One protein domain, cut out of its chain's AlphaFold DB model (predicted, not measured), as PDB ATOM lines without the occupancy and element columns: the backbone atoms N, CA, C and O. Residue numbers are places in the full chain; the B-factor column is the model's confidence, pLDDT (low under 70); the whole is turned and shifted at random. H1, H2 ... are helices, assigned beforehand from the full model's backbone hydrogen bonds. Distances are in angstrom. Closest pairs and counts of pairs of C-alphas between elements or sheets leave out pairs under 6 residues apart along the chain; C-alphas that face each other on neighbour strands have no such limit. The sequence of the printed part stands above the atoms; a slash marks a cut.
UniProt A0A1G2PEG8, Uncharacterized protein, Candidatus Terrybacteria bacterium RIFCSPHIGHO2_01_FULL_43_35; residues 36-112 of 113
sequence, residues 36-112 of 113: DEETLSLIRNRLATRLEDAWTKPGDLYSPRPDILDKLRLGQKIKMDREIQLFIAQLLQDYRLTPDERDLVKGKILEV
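This is residues 36 to 112 of the 113 residues of an uncharacterized protein of Candidatus Terrybacteria bacterium RIFCSPHIGHO2_01_FULL_43_35 (UniProt A0A1G2PEG8). What is the main picture? One long helix, H1, runs through most of the length; H2 folds back along it as a hairpin, and H3 packs on it at a steep tilt. H3 and H4 make a V joined at a tight link, and H4 stands across the first part of H1. What is it made of? The printed part has 77 residues with four named helices, in the order H1, H2, H3, H4, and no named strand; its class is all helix. How large is it? It is compact, with a radius of gyration of the C-alphas of 12.0 A, and elongated, spanning 36 by 22 by 21 A.

Where does H1 run? H1, residues 37 to 56, goes 28.1 A from C-alpha 37 at (-19.445, -7.981, -38.544). Which helices follow? H2 is residues 66 to 73, 10.5 A; H3 is residues 82 to 94, 19.0 A. H4, residues 99 to 109, covers 15.6 A and ends at C-alpha 109 at (-8.353, -9.434, -39.650).

What touches H1, the hub? H2 touches it at a shallow tilt of 23 degrees, opposite ways, closest at the C-alphas of Ala 48 and Leu 69, 5.1 A. H3 touches residues 43 to 51 of H1 alone, at a steep tilt of 56 degrees, with the C-alphas of Leu 47 and Ile 88 closest at 6.4 A. H4 only just touches H1, with 3 pairs of C-alphas within 8 A, about perpendicular at 73 degrees; the closest C-alphas are those of Leu 40 and Val 105, 7.0 A. And the other pairs? H3 and H4 only just touch, also with 3 pairs, closest at the C-alphas of Leu 92 and Arg 102, 6.3 A; H2 and H3 are apart. Are the backbones whole? In H1, H2, H3 and H4 every O i to N i+4 pair is within hydrogen-bond range.

How are the parts linked? The link from H3 to H4 is tight, the other two are short, and the printed part has no cut. Residues 78 to 79 pair with residues 110 to 111, parallel. Where is confidence low? Residues 58 to 62 and residue 112 are under 70; the mean pLDDT of the printed part is 84.4.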
ATOM      1  N   ASP A  36     -19.725  -9.710 -33.991       73.62
ATOM      2  CA  ASP A  36     -20.540  -9.414 -35.158       73.62
ATOM      3  C   ASP A  36     -19.735  -8.610 -36.186       73.62
ATOM      4  O   ASP A  36     -18.726  -7.971 -35.870       73.62
ATOM      5  N   GLU A  37     -20.160  -8.654 -37.450       79.31
ATOM      6  CA  GLU A  37     -19.445  -7.981 -38.544       79.31
ATOM      7  C   GLU A  37     -19.351  -6.458 -38.334       79.31
ATOM      8  O   GLU A  37     -18.389  -5.842 -38.793       79.31
ATOM      9  N   GLU A  38     -20.281  -5.848 -37.590       82.44
ATOM     10  CA  GLU A  38     -20.209  -4.429 -37.221       82.44
ATOM     11  C   GLU A  38     -19.047  -4.159 -36.259       82.44
ATOM     12  O   GLU A  38     -18.228  -3.277 -36.516       82.44
ATOM     13  N   THR A  39     -18.904  -4.975 -35.207       80.25
ATOM     14  CA  THR A  39     -17.769  -4.901 -34.275       80.25
ATOM     15  C   THR A  39     -16.441  -5.112 -35.006       80.25
ATOM     16  O   THR A  39     -15.487  -4.359 -34.800       80.25
ATOM     17  N   LEU A  40     -16.368  -6.083 -35.925       83.94
ATOM     18  CA  LEU A  40     -15.169  -6.286 -36.746       83.94
ATOM     19  C   LEU A  40     -14.881  -5.091 -37.663       83.94
ATOM     20  O   LEU A  40     -13.721  -4.709 -37.812       83.94
ATOM     21  N   SER A  41     -15.907  -4.488 -38.268       86.81
ATOM     22  CA  SER A  41     -15.768  -3.293 -39.107       86.81
ATOM     23  C   SER A  41     -15.230  -2.099 -38.311       86.81
ATOM     24  O   SER A  41     -14.290  -1.432 -38.752       86.81
ATOM     25  N   LEU A  42     -15.744  -1.876 -37.097       86.69
ATOM     26  CA  LEU A  42     -15.254  -0.834 -36.190       86.69
ATOM     27  C   LEU A  42     -13.780  -1.046 -35.834       86.69
ATOM     28  O   LEU A  42     -12.971  -0.125 -35.969       86.69
ATOM     29  N   ILE A  43     -13.401  -2.270 -35.454       87.75
ATOM     30  CA  ILE A  43     -12.009  -2.598 -35.120       87.75
ATOM     31  C   ILE A  43     -11.094  -2.396 -36.335       87.75
ATOM     32  O   ILE A  43     -10.020  -1.811 -36.193       87.75
ATOM     33  N   ARG A  44     -11.504  -2.830 -37.535       91.00
ATOM     34  CA  ARG A  44     -10.720  -2.646 -38.769       91.00
ATOM     35  C   ARG A  44     -10.509  -1.171 -39.098       91.00
ATOM     36  O   ARG A  44      -9.377  -0.774 -39.366       91.00
ATOM     37  N   ASN A  45     -11.562  -0.358 -39.028       90.62
ATOM     38  CA  ASN A  45     -11.464   1.081 -39.268       90.62
ATOM     39  C   ASN A  45     -10.555   1.758 -38.240       90.62
ATOM     40  O   ASN A  45      -9.686   2.545 -38.607       90.62
ATOM     41  N   ARG A  46     -10.688   1.399 -36.959       90.56
ATOM     42  CA  ARG A  46      -9.848   1.961 -35.899       90.56
ATOM     43  C   ARG A  46      -8.382   1.562 -36.047       90.56
ATOM     44  O   ARG A  46      -7.501   2.390 -35.816       90.56
ATOM     45  N   LEU A  47      -8.121   0.320 -36.456       91.44
ATOM     46  CA  LEU A  47      -6.780  -0.151 -36.781       91.44
ATOM     47  C   LEU A  47      -6.197   0.623 -37.970       91.44
ATOM     48  O   LEU A  47      -5.065   1.085 -37.877       91.44
ATOM     49  N   ALA A  48      -6.977   0.822 -39.038       91.75
ATOM     50  CA  ALA A  48      -6.550   1.594 -40.202       91.75
ATOM     51  C   ALA A  48      -6.184   3.036 -39.821       91.75
ATOM     52  O   ALA A  48      -5.109   3.496 -40.181       91.75
ATOM     53  N   THR A  49      -7.011   3.723 -39.027       90.62
ATOM     54  CA  THR A  49      -6.698   5.080 -38.546       90.62
ATOM     55  C   THR A  49      -5.415   5.116 -37.714       90.62
ATOM     56  O   THR A  49      -4.579   5.985 -37.925       90.62
ATOM     57  N   ARG A  50      -5.206   4.159 -36.795       89.06
ATOM     58  CA  ARG A  50      -3.975   4.124 -35.982       89.06
ATOM     59  C   ARG A  50      -2.719   3.888 -36.820       89.06
ATOM     60  O   ARG A  50      -1.690   4.492 -36.529       89.06
ATOM     61  N   LEU A  51      -2.799   3.016 -37.825       89.81
ATOM     62  CA  LEU A  51      -1.693   2.760 -38.750       89.81
ATOM     63  C   LEU A  51      -1.420   3.980 -39.637       89.81
ATOM     64  O   LEU A  51      -0.271   4.377 -39.786       89.81
ATOM     65  N   GLU A  52      -2.467   4.615 -40.164       90.56
ATOM     66  CA  GLU A  52      -2.365   5.853 -40.942       90.56
ATOM     67  C   GLU A  52      -1.687   6.966 -40.133       90.56
ATOM     68  O   GLU A  52      -0.713   7.553 -40.603       90.56
ATOM     69  N   ASP A  53      -2.108   7.188 -38.885       88.25
ATOM     70  CA  ASP A  53      -1.482   8.155 -37.977       88.25
ATOM     71  C   ASP A  53      -0.017   7.809 -37.672       88.25
ATOM     72  O   ASP A  53       0.822   8.701 -37.555       88.25
ATOM     73  N   ALA A  54       0.312   6.526 -37.506       85.56
ATOM     74  CA  ALA A  54       1.681   6.093 -37.235       85.56
ATOM     75  C   ALA A  54       2.601   6.304 -38.445       85.56
ATOM     76  O   ALA A  54       3.734   6.748 -38.289       85.56
ATOM     77  N   TRP A  55       2.111   6.031 -39.651       87.12
ATOM     78  CA  TRP A  55       2.901   6.130 -40.878       87.12
ATOM     79  C   TRP A  55       2.999   7.542 -41.448       87.12
ATOM     80  O   TRP A  55       3.902   7.835 -42.228       87.12
ATOM     81  N   THR A  56       2.059   8.417 -41.099       83.62
ATOM     82  CA  THR A  56       2.055   9.816 -41.549       83.62
ATOM     83  C   THR A  56       2.735  10.759 -40.557       83.62
ATOM     84  O   THR A  56       2.925  11.940 -40.863       83.62
ATOM     85  N   LYS A  57       3.146  10.263 -39.380       80.25
ATOM     86  CA  LYS A  57       3.832  11.071 -38.370       80.25
ATOM     87  C   LYS A  57       5.226  11.509 -38.839       80.25
ATOM     88  O   LYS A  57       6.054  10.674 -39.201       80.25
ATOM     89  N   PRO A  58       5.536  12.817 -38.783       65.62
ATOM     90  CA  PRO A  58       6.851  13.315 -39.155       65.62
ATOM     91  C   PRO A  58       7.917  12.818 -38.170       65.62
ATOM     92  O   PRO A  58       7.806  13.032 -36.964       65.62
ATOM     93  N   GLY A  59       8.965  12.184 -38.700       68.62
ATOM     94  CA  GLY A  59      10.082  11.638 -37.919       68.62
ATOM     95  C   GLY A  59       9.973  10.146 -37.604       68.62
ATOM     96  O   GLY A  59      10.906   9.597 -37.019       68.62
ATOM     97  N   ASP A  60       8.882   9.492 -38.007       67.50
ATOM     98  CA  ASP A  60       8.757   8.045 -37.893       67.50
ATOM     99  C   ASP A  60       9.443   7.326 -39.071       67.50
ATOM    100  O   ASP A  60       9.505   7.842 -40.190       67.50
ATOM    101  N   LEU A  61      10.003   6.141 -38.816       66.06
ATOM    102  CA  LEU A  61      10.719   5.341 -39.828       66.06
ATOM    103  C   LEU A  61       9.771   4.474 -40.663       66.06
ATOM    104  O   LEU A  61      10.204   3.783 -41.590       66.06
ATOM    105  N   TYR A  62       8.485   4.475 -40.326       69.06
ATOM    106  CA  TYR A  62       7.497   3.669 -41.014       69.06
ATOM    107  C   TYR A  62       7.111   4.293 -42.353       69.06
ATOM    108  O   TYR A  62       6.741   5.458 -42.445       69.06
ATOM    109  N   SER A  63       7.184   3.486 -43.411       73.69
ATOM    110  CA  SER A  63       6.682   3.882 -44.725       73.69
ATOM    111  C   SER A  63       5.169   3.655 -44.793       73.69
ATOM    112  O   SER A  63       4.723   2.562 -44.432       73.69
ATOM    113  N   PRO A  64       4.377   4.626 -45.281       78.38
ATOM    114  CA  PRO A  64       2.940   4.453 -45.447       78.38
ATOM    115  C   PRO A  64       2.623   3.324 -46.427       78.38
ATOM    116  O   PRO A  64       3.191   3.251 -47.517       78.38
ATOM    117  N   ARG A  65       1.693   2.448 -46.031       85.50
ATOM    118  CA  ARG A  65       1.252   1.279 -46.811       85.50
ATOM    119  C   ARG A  65      -0.246   1.407 -47.121       85.50
ATOM    120  O   ARG A  65      -1.072   0.790 -46.443       85.50
ATOM    121  N   PRO A  66      -0.637   2.266 -48.085       87.31
ATOM    122  CA  PRO A  66      -2.048   2.556 -48.353       87.31
ATOM    123  C   PRO A  66      -2.847   1.304 -48.739       87.31
ATOM    124  O   PRO A  66      -4.019   1.203 -48.392       87.31
ATOM    125  N   ASP A  67      -2.202   0.302 -49.347       90.25
ATOM    126  CA  ASP A  67      -2.823  -0.981 -49.686       90.25
ATOM    127  C   ASP A  67      -3.347  -1.736 -48.452       90.25
ATOM    128  O   ASP A  67      -4.390  -2.389 -48.515       90.25
ATOM    129  N   ILE A  68      -2.655  -1.627 -47.315       90.62
ATOM    130  CA  ILE A  68      -3.076  -2.238 -46.051       90.62
ATOM    131  C   ILE A  68      -4.273  -1.480 -45.472       90.62
ATOM    132  O   ILE A  68      -5.221  -2.112 -45.001       90.62
ATOM    133  N   LEU A  69      -4.259  -0.144 -45.537       91.44
ATOM    134  CA  LEU A  69      -5.375   0.689 -45.073       91.44
ATOM    135  C   LEU A  69      -6.644   0.399 -45.874       91.44
ATOM    136  O   LEU A  69      -7.710   0.214 -45.287       91.44
ATOM    137  N   ASP A  70      -6.521   0.304 -47.198       92.25
ATOM    138  CA  ASP A  70      -7.642  -0.013 -48.080       92.25
ATOM    139  C   ASP A  70      -8.185  -1.413 -47.807       92.25
ATOM    140  O   ASP A  70      -9.393  -1.582 -47.651       92.25
ATOM    141  N   LYS A  71      -7.316  -2.420 -47.654       93.00
ATOM    142  CA  LYS A  71      -7.751  -3.776 -47.285       93.00
ATOM    143  C   LYS A  71      -8.526  -3.791 -45.970       93.00
ATOM    144  O   LYS A  71      -9.591  -4.400 -45.915       93.00
ATOM    145  N   LEU A  72      -8.046  -3.088 -44.942       91.31
ATOM    146  CA  LEU A  72      -8.748  -2.979 -43.661       91.31
ATOM    147  C   LEU A  72     -10.128  -2.327 -43.818       91.31
ATOM    148  O   LEU A  72     -11.120  -2.894 -43.356       91.31
ATOM    149  N   ARG A  73     -10.207  -1.183 -44.508       90.44
ATOM    150  CA  ARG A  73     -11.462  -0.445 -44.749       90.44
ATOM    151  C   ARG A  73     -12.463  -1.243 -45.592       90.44
ATOM    152  O   ARG A  73     -13.667  -1.130 -45.388       90.44
ATOM    153  N   LEU A  74     -11.973  -2.088 -46.498       91.31
ATOM    154  CA  LEU A  74     -12.781  -2.981 -47.335       91.31
ATOM    155  C   LEU A  74     -13.152  -4.306 -46.645       91.31
ATOM    156  O   LEU A  74     -13.763  -5.167 -47.276       91.31
ATOM    157  N   GLY A  75     -12.777  -4.508 -45.378       88.38
ATOM    158  CA  GLY A  75     -13.079  -5.743 -44.650       88.38
ATOM    159  C   GLY A  75     -12.216  -6.945 -45.047       88.38
ATOM    160  O   GLY A  75     -12.508  -8.070 -44.643       88.38
ATOM    161  N   GLN A  76     -11.158  -6.729 -45.829       91.00
ATOM    162  CA  GLN A  76     -10.253  -7.774 -46.291       91.00
ATOM    163  C   GLN A  76      -9.224  -8.134 -45.219       91.00
ATOM    164  O   GLN A  76      -8.916  -7.353 -44.314       91.00
ATOM    165  N   LYS A  77      -8.665  -9.338 -45.347       89.88
ATOM    166  CA  LYS A  77      -7.517  -9.745 -44.544       89.88
ATOM    167  C   LYS A  77      -6.250  -9.051 -45.025       89.88
ATOM    168  O   LYS A  77      -6.083  -8.769 -46.212       89.88
ATOM    169  N   ILE A  78      -5.351  -8.805 -44.085       91.38
ATOM    170  CA  ILE A  78      -4.037  -8.221 -44.346       91.38
ATOM    171  C   ILE A  78      -2.938  -9.173 -43.898       91.38
ATOM    172  O   ILE A  78      -3.111  -9.922 -42.934       91.38
ATOM    173  N   LYS A  79      -1.798  -9.133 -44.597       87.50
ATOM    174  CA  LYS A  79      -0.635  -9.942 -44.232       87.50
ATOM    175  C   LYS A  79      -0.180  -9.602 -42.822       87.50
ATOM    176  O   LYS A  79      -0.129  -8.433 -42.432       87.50
ATOM    177  N   MET A  80       0.145 -10.643 -42.070       81.62
ATOM    178  CA  MET A  80       0.631 -10.507 -40.711       81.62
ATOM    179  C   MET A  80       2.038  -9.899 -40.712       81.62
ATOM    180  O   MET A  80       3.012 -10.541 -41.091       81.62
ATOM    181  N   ASP A  81       2.136  -8.652 -40.260       85.00
ATOM    182  CA  ASP A  81       3.392  -7.942 -40.017       85.00
ATOM    183  C   ASP A  81       3.557  -7.718 -38.506       85.00
ATOM    184  O   ASP A  81       2.569  -7.539 -37.787       85.00
ATOM    185  N   ARG A  82       4.797  -7.730 -38.004       85.25
ATOM    186  CA  ARG A  82       5.097  -7.530 -36.575       85.25
ATOM    187  C   ARG A  82       4.552  -6.200 -36.054       85.25
ATOM    188  O   ARG A  82       4.079  -6.131 -34.924       85.25
ATOM    189  N   GLU A  83       4.620  -5.150 -36.860       86.56
ATOM    190  CA  GLU A  83       4.092  -3.832 -36.520       86.56
ATOM    191  C   GLU A  83       2.565  -3.882 -36.388       86.56
ATOM    192  O   GLU A  83       2.009  -3.523 -35.351       86.56
ATOM    193  N   ILE A  84       1.888  -4.444 -37.389       88.38
ATOM    194  CA  ILE A  84       0.428  -4.597 -37.416       88.38
ATOM    195  C   ILE A  84      -0.049  -5.448 -36.233       88.38
ATOM    196  O   ILE A  84      -1.048  -5.109 -35.600       88.38
ATOM    197  N   GLN A  85       0.689  -6.509 -35.883       87.81
ATOM    198  CA  GLN A  85       0.430  -7.319 -34.691       87.81
ATOM    199  C   GLN A  85       0.493  -6.503 -33.394       87.81
ATOM    200  O   GLN A  85      -0.325  -6.720 -32.500       87.81
ATOM    201  N   LEU A  86       1.443  -5.573 -33.271       88.69
ATOM    202  CA  LEU A  86       1.546  -4.707 -32.097       88.69
ATOM    203  C   LEU A  86       0.374  -3.724 -32.038       88.69
ATOM    204  O   LEU A  86      -0.262  -3.609 -30.990       88.69
ATOM    205  N   PHE A  87       0.037  -3.081 -33.158       89.00
ATOM    206  CA  PHE A  87      -1.076  -2.132 -33.222       89.00
ATOM    207  C   PHE A  87      -2.424  -2.789 -32.935       89.00
ATOM    208  O   PHE A  87      -3.201  -2.264 -32.134       89.00
ATOM    209  N   ILE A  88      -2.701  -3.956 -33.528       89.25
ATOM    210  CA  ILE A  88      -3.939  -4.689 -33.250       89.25
ATOM    211  C   ILE A  88      -3.952  -5.209 -31.809       89.25
ATOM    212  O   ILE A  88      -4.978  -5.115 -31.149       89.25
ATOM    213  N   ALA A  89      -2.830  -5.691 -31.260       87.69
ATOM    214  CA  ALA A  89      -2.782  -6.133 -29.867       87.69
ATOM    215  C   ALA A  89      -3.068  -4.987 -28.886       87.69
ATOM    216  O   ALA A  89      -3.855  -5.176 -27.961       87.69
ATOM    217  N   GLN A  90      -2.481  -3.806 -29.105       87.31
ATOM    218  CA  GLN A  90      -2.757  -2.606 -28.310       87.31
ATOM    219  C   GLN A  90      -4.213  -2.164 -28.453       87.31
ATOM    220  O   GLN A  90      -4.879  -1.902 -27.460       87.31
ATOM    221  N   LEU A  91      -4.738  -2.144 -29.679       88.06
ATOM    222  CA  LEU A  91      -6.133  -1.803 -29.936       88.06
ATOM    223  C   LEU A  91      -7.101  -2.743 -29.202       88.06
ATOM    224  O   LEU A  91      -8.050  -2.291 -28.576       88.06
ATOM    225  N   LEU A  92      -6.848  -4.051 -29.232       85.06
ATOM    226  CA  LEU A  92      -7.706  -5.037 -28.574       85.06
ATOM    227  C   LEU A  92      -7.586  -5.029 -27.043       85.06
ATOM    228  O   LEU A  92      -8.499  -5.507 -26.366       85.06
ATOM    229  N   GLN A  93      -6.496  -4.491 -26.482       82.06
ATOM    230  CA  GLN A  93      -6.397  -4.246 -25.040       82.06
ATOM    231  C   GLN A  93      -7.386  -3.168 -24.579       82.06
ATOM    232  O   GLN A  93      -7.927  -3.294 -23.479       82.06
ATOM    233  N   ASP A  94      -7.685  -2.180 -25.427       79.38
ATOM    234  CA  ASP A  94      -8.618  -1.093 -25.106       79.38
ATOM    235  C   ASP A  94     -10.075  -1.592 -24.976       79.38
ATOM    236  O   ASP A  94     -10.855  -1.057 -24.190       79.38
ATOM    237  N   TYR A  95     -10.440  -2.672 -25.678       73.00
ATOM    238  CA  TYR A  95     -11.821  -3.174 -25.773       73.00
ATOM    239  C   TYR A  95     -12.244  -4.179 -24.684       73.00
ATOM    240  O   TYR A  95     -13.290  -4.805 -24.813       73.00
ATOM    241  N   ARG A  96     -11.448  -4.375 -23.618       71.56
ATOM    242  CA  ARG A  96     -11.681  -5.366 -22.530       71.56
ATOM    243  C   ARG A  96     -12.119  -6.769 -23.003       71.56
ATOM    244  O   ARG A  96     -12.783  -7.487 -22.263       71.56
ATOM    245  N   LEU A  97     -11.701  -7.177 -24.199       75.62
ATOM    246  CA  LEU A  97     -11.995  -8.495 -24.768       75.62
ATOM    247  C   LEU A  97     -11.364  -9.607 -23.928       75.62
ATOM    248  O   LEU A  97     -10.245  -9.431 -23.422       75.62
ATOM    249  N   THR A  98     -12.018 -10.765 -23.855       80.38
ATOM    250  CA  THR A  98     -11.399 -12.003 -23.364       80.38
ATOM    251  C   THR A  98     -10.264 -12.445 -24.298       80.38
ATOM    252  O   THR A  98     -10.234 -12.050 -25.467       80.38
ATOM    253  N   PRO A  99      -9.293 -13.243 -23.823       79.75
ATOM    254  CA  PRO A  99      -8.217 -13.751 -24.677       79.75
ATOM    255  C   PRO A  99      -8.727 -14.443 -25.952       79.75
ATOM    256  O   PRO A  99      -8.249 -14.121 -27.038       79.75
ATOM    257  N   ASP A 100      -9.758 -15.286 -25.834       80.31
ATOM    258  CA  ASP A 100     -10.342 -16.022 -26.962       80.31
ATOM    259  C   ASP A 100     -10.959 -15.088 -28.011       80.31
ATOM    260  O   ASP A 100     -10.769 -15.268 -29.214       80.31
ATOM    261  N   GLU A 101     -11.654 -14.036 -27.572       80.19
ATOM    262  CA  GLU A 101     -12.208 -13.025 -28.473       80.19
ATOM    263  C   GLU A 101     -11.107 -12.249 -29.190       80.19
ATOM    264  O   GLU A 101     -11.213 -11.994 -30.388       80.19
ATOM    265  N   ARG A 102     -10.016 -11.908 -28.492       83.62
ATOM    266  CA  ARG A 102      -8.874 -11.227 -29.122       83.62
ATOM    267  C   ARG A 102      -8.275 -12.085 -30.224       83.62
ATOM    268  O   ARG A 102      -7.971 -11.558 -31.294       83.62
ATOM    269  N   ASP A 103      -8.104 -13.378 -29.977       82.31
ATOM    270  CA  ASP A 103      -7.570 -14.298 -30.979       82.31
ATOM    271  C   ASP A 103      -8.554 -14.520 -32.132       82.31
ATOM    272  O   ASP A 103      -8.133 -14.556 -33.292       82.31
ATOM    273  N   LEU A 104      -9.864 -14.523 -31.865       83.62
ATOM    274  CA  LEU A 104     -10.886 -14.564 -32.909       83.62
ATOM    275  C   LEU A 104     -10.847 -13.312 -33.797       83.62
ATOM    276  O   LEU A 104     -10.836 -13.440 -35.022       83.62
ATOM    277  N   VAL A 105     -10.763 -12.108 -33.215       85.31
ATOM    278  CA  VAL A 105     -10.624 -10.858 -33.984       85.31
ATOM    279  C   VAL A 105      -9.357 -10.881 -34.829       85.31
ATOM    280  O   VAL A 105      -9.411 -10.610 -36.031       85.31
ATOM    281  N   LYS A 106      -8.216 -11.243 -34.234       86.56
ATOM    282  CA  LYS A 106      -6.951 -11.358 -34.969       86.56
ATOM    283  C   LYS A 106      -7.086 -12.332 -36.135       86.56
ATOM    284  O   LYS A 106      -6.729 -11.969 -37.247       86.56
ATOM    285  N   GLY A 107      -7.679 -13.509 -35.934       84.81
ATOM    286  CA  GLY A 107      -7.902 -14.492 -37.002       84.81
ATOM    287  C   GLY A 107      -8.866 -14.031 -38.107       84.81
ATOM    288  O   GLY A 107      -8.836 -14.561 -39.223       84.81
ATOM    289  N   LYS A 108      -9.719 -13.036 -37.832       86.06
ATOM    290  CA  LYS A 108     -10.647 -12.425 -38.801       86.06
ATOM    291  C   LYS A 108     -10.046 -11.251 -39.578       86.06
ATOM    292  O   LYS A 108     -10.540 -10.945 -40.664       86.06
ATOM    293  N   ILE A 109      -9.008 -10.607 -39.047       87.25
ATOM    294  CA  ILE A 109      -8.353  -9.434 -39.650       87.25
ATOM    295  C   ILE A 109      -7.014  -9.809 -40.299       87.25
ATOM    296  O   ILE A 109      -6.660  -9.274 -41.347       87.25
ATOM    297  N   LEU A 110      -6.284 -10.752 -39.709       89.19
ATOM    298  CA  LEU A 110      -4.954 -11.150 -40.148       89.19
ATOM    299  C   LEU A 110      -5.007 -12.411 -41.018       89.19
ATOM    300  O   LEU A 110      -5.779 -13.351 -40.786       89.19
ATOM    301  N   GLU A 111      -4.162 -12.415 -42.041       87.06
ATOM    302  CA  GLU A 111      -3.791 -13.597 -42.806       87.06
ATOM    303  C   GLU A 111      -2.641 -14.295 -42.073       87.06
ATOM    304  O   GLU A 111      -1.554 -13.735 -41.934       87.06
ATOM    305  N   VAL A 112      -2.918 -15.485 -41.535       68.75
ATOM    306  CA  VAL A 112      -1.911 -16.354 -40.921       68.75
ATOM    307  C   VAL A 112      -1.407 -17.261 -42.040       68.75
ATOM    308  O   VAL A 112      -2.142 -18.154 -42.458       68.75
TER     309      VAL A 112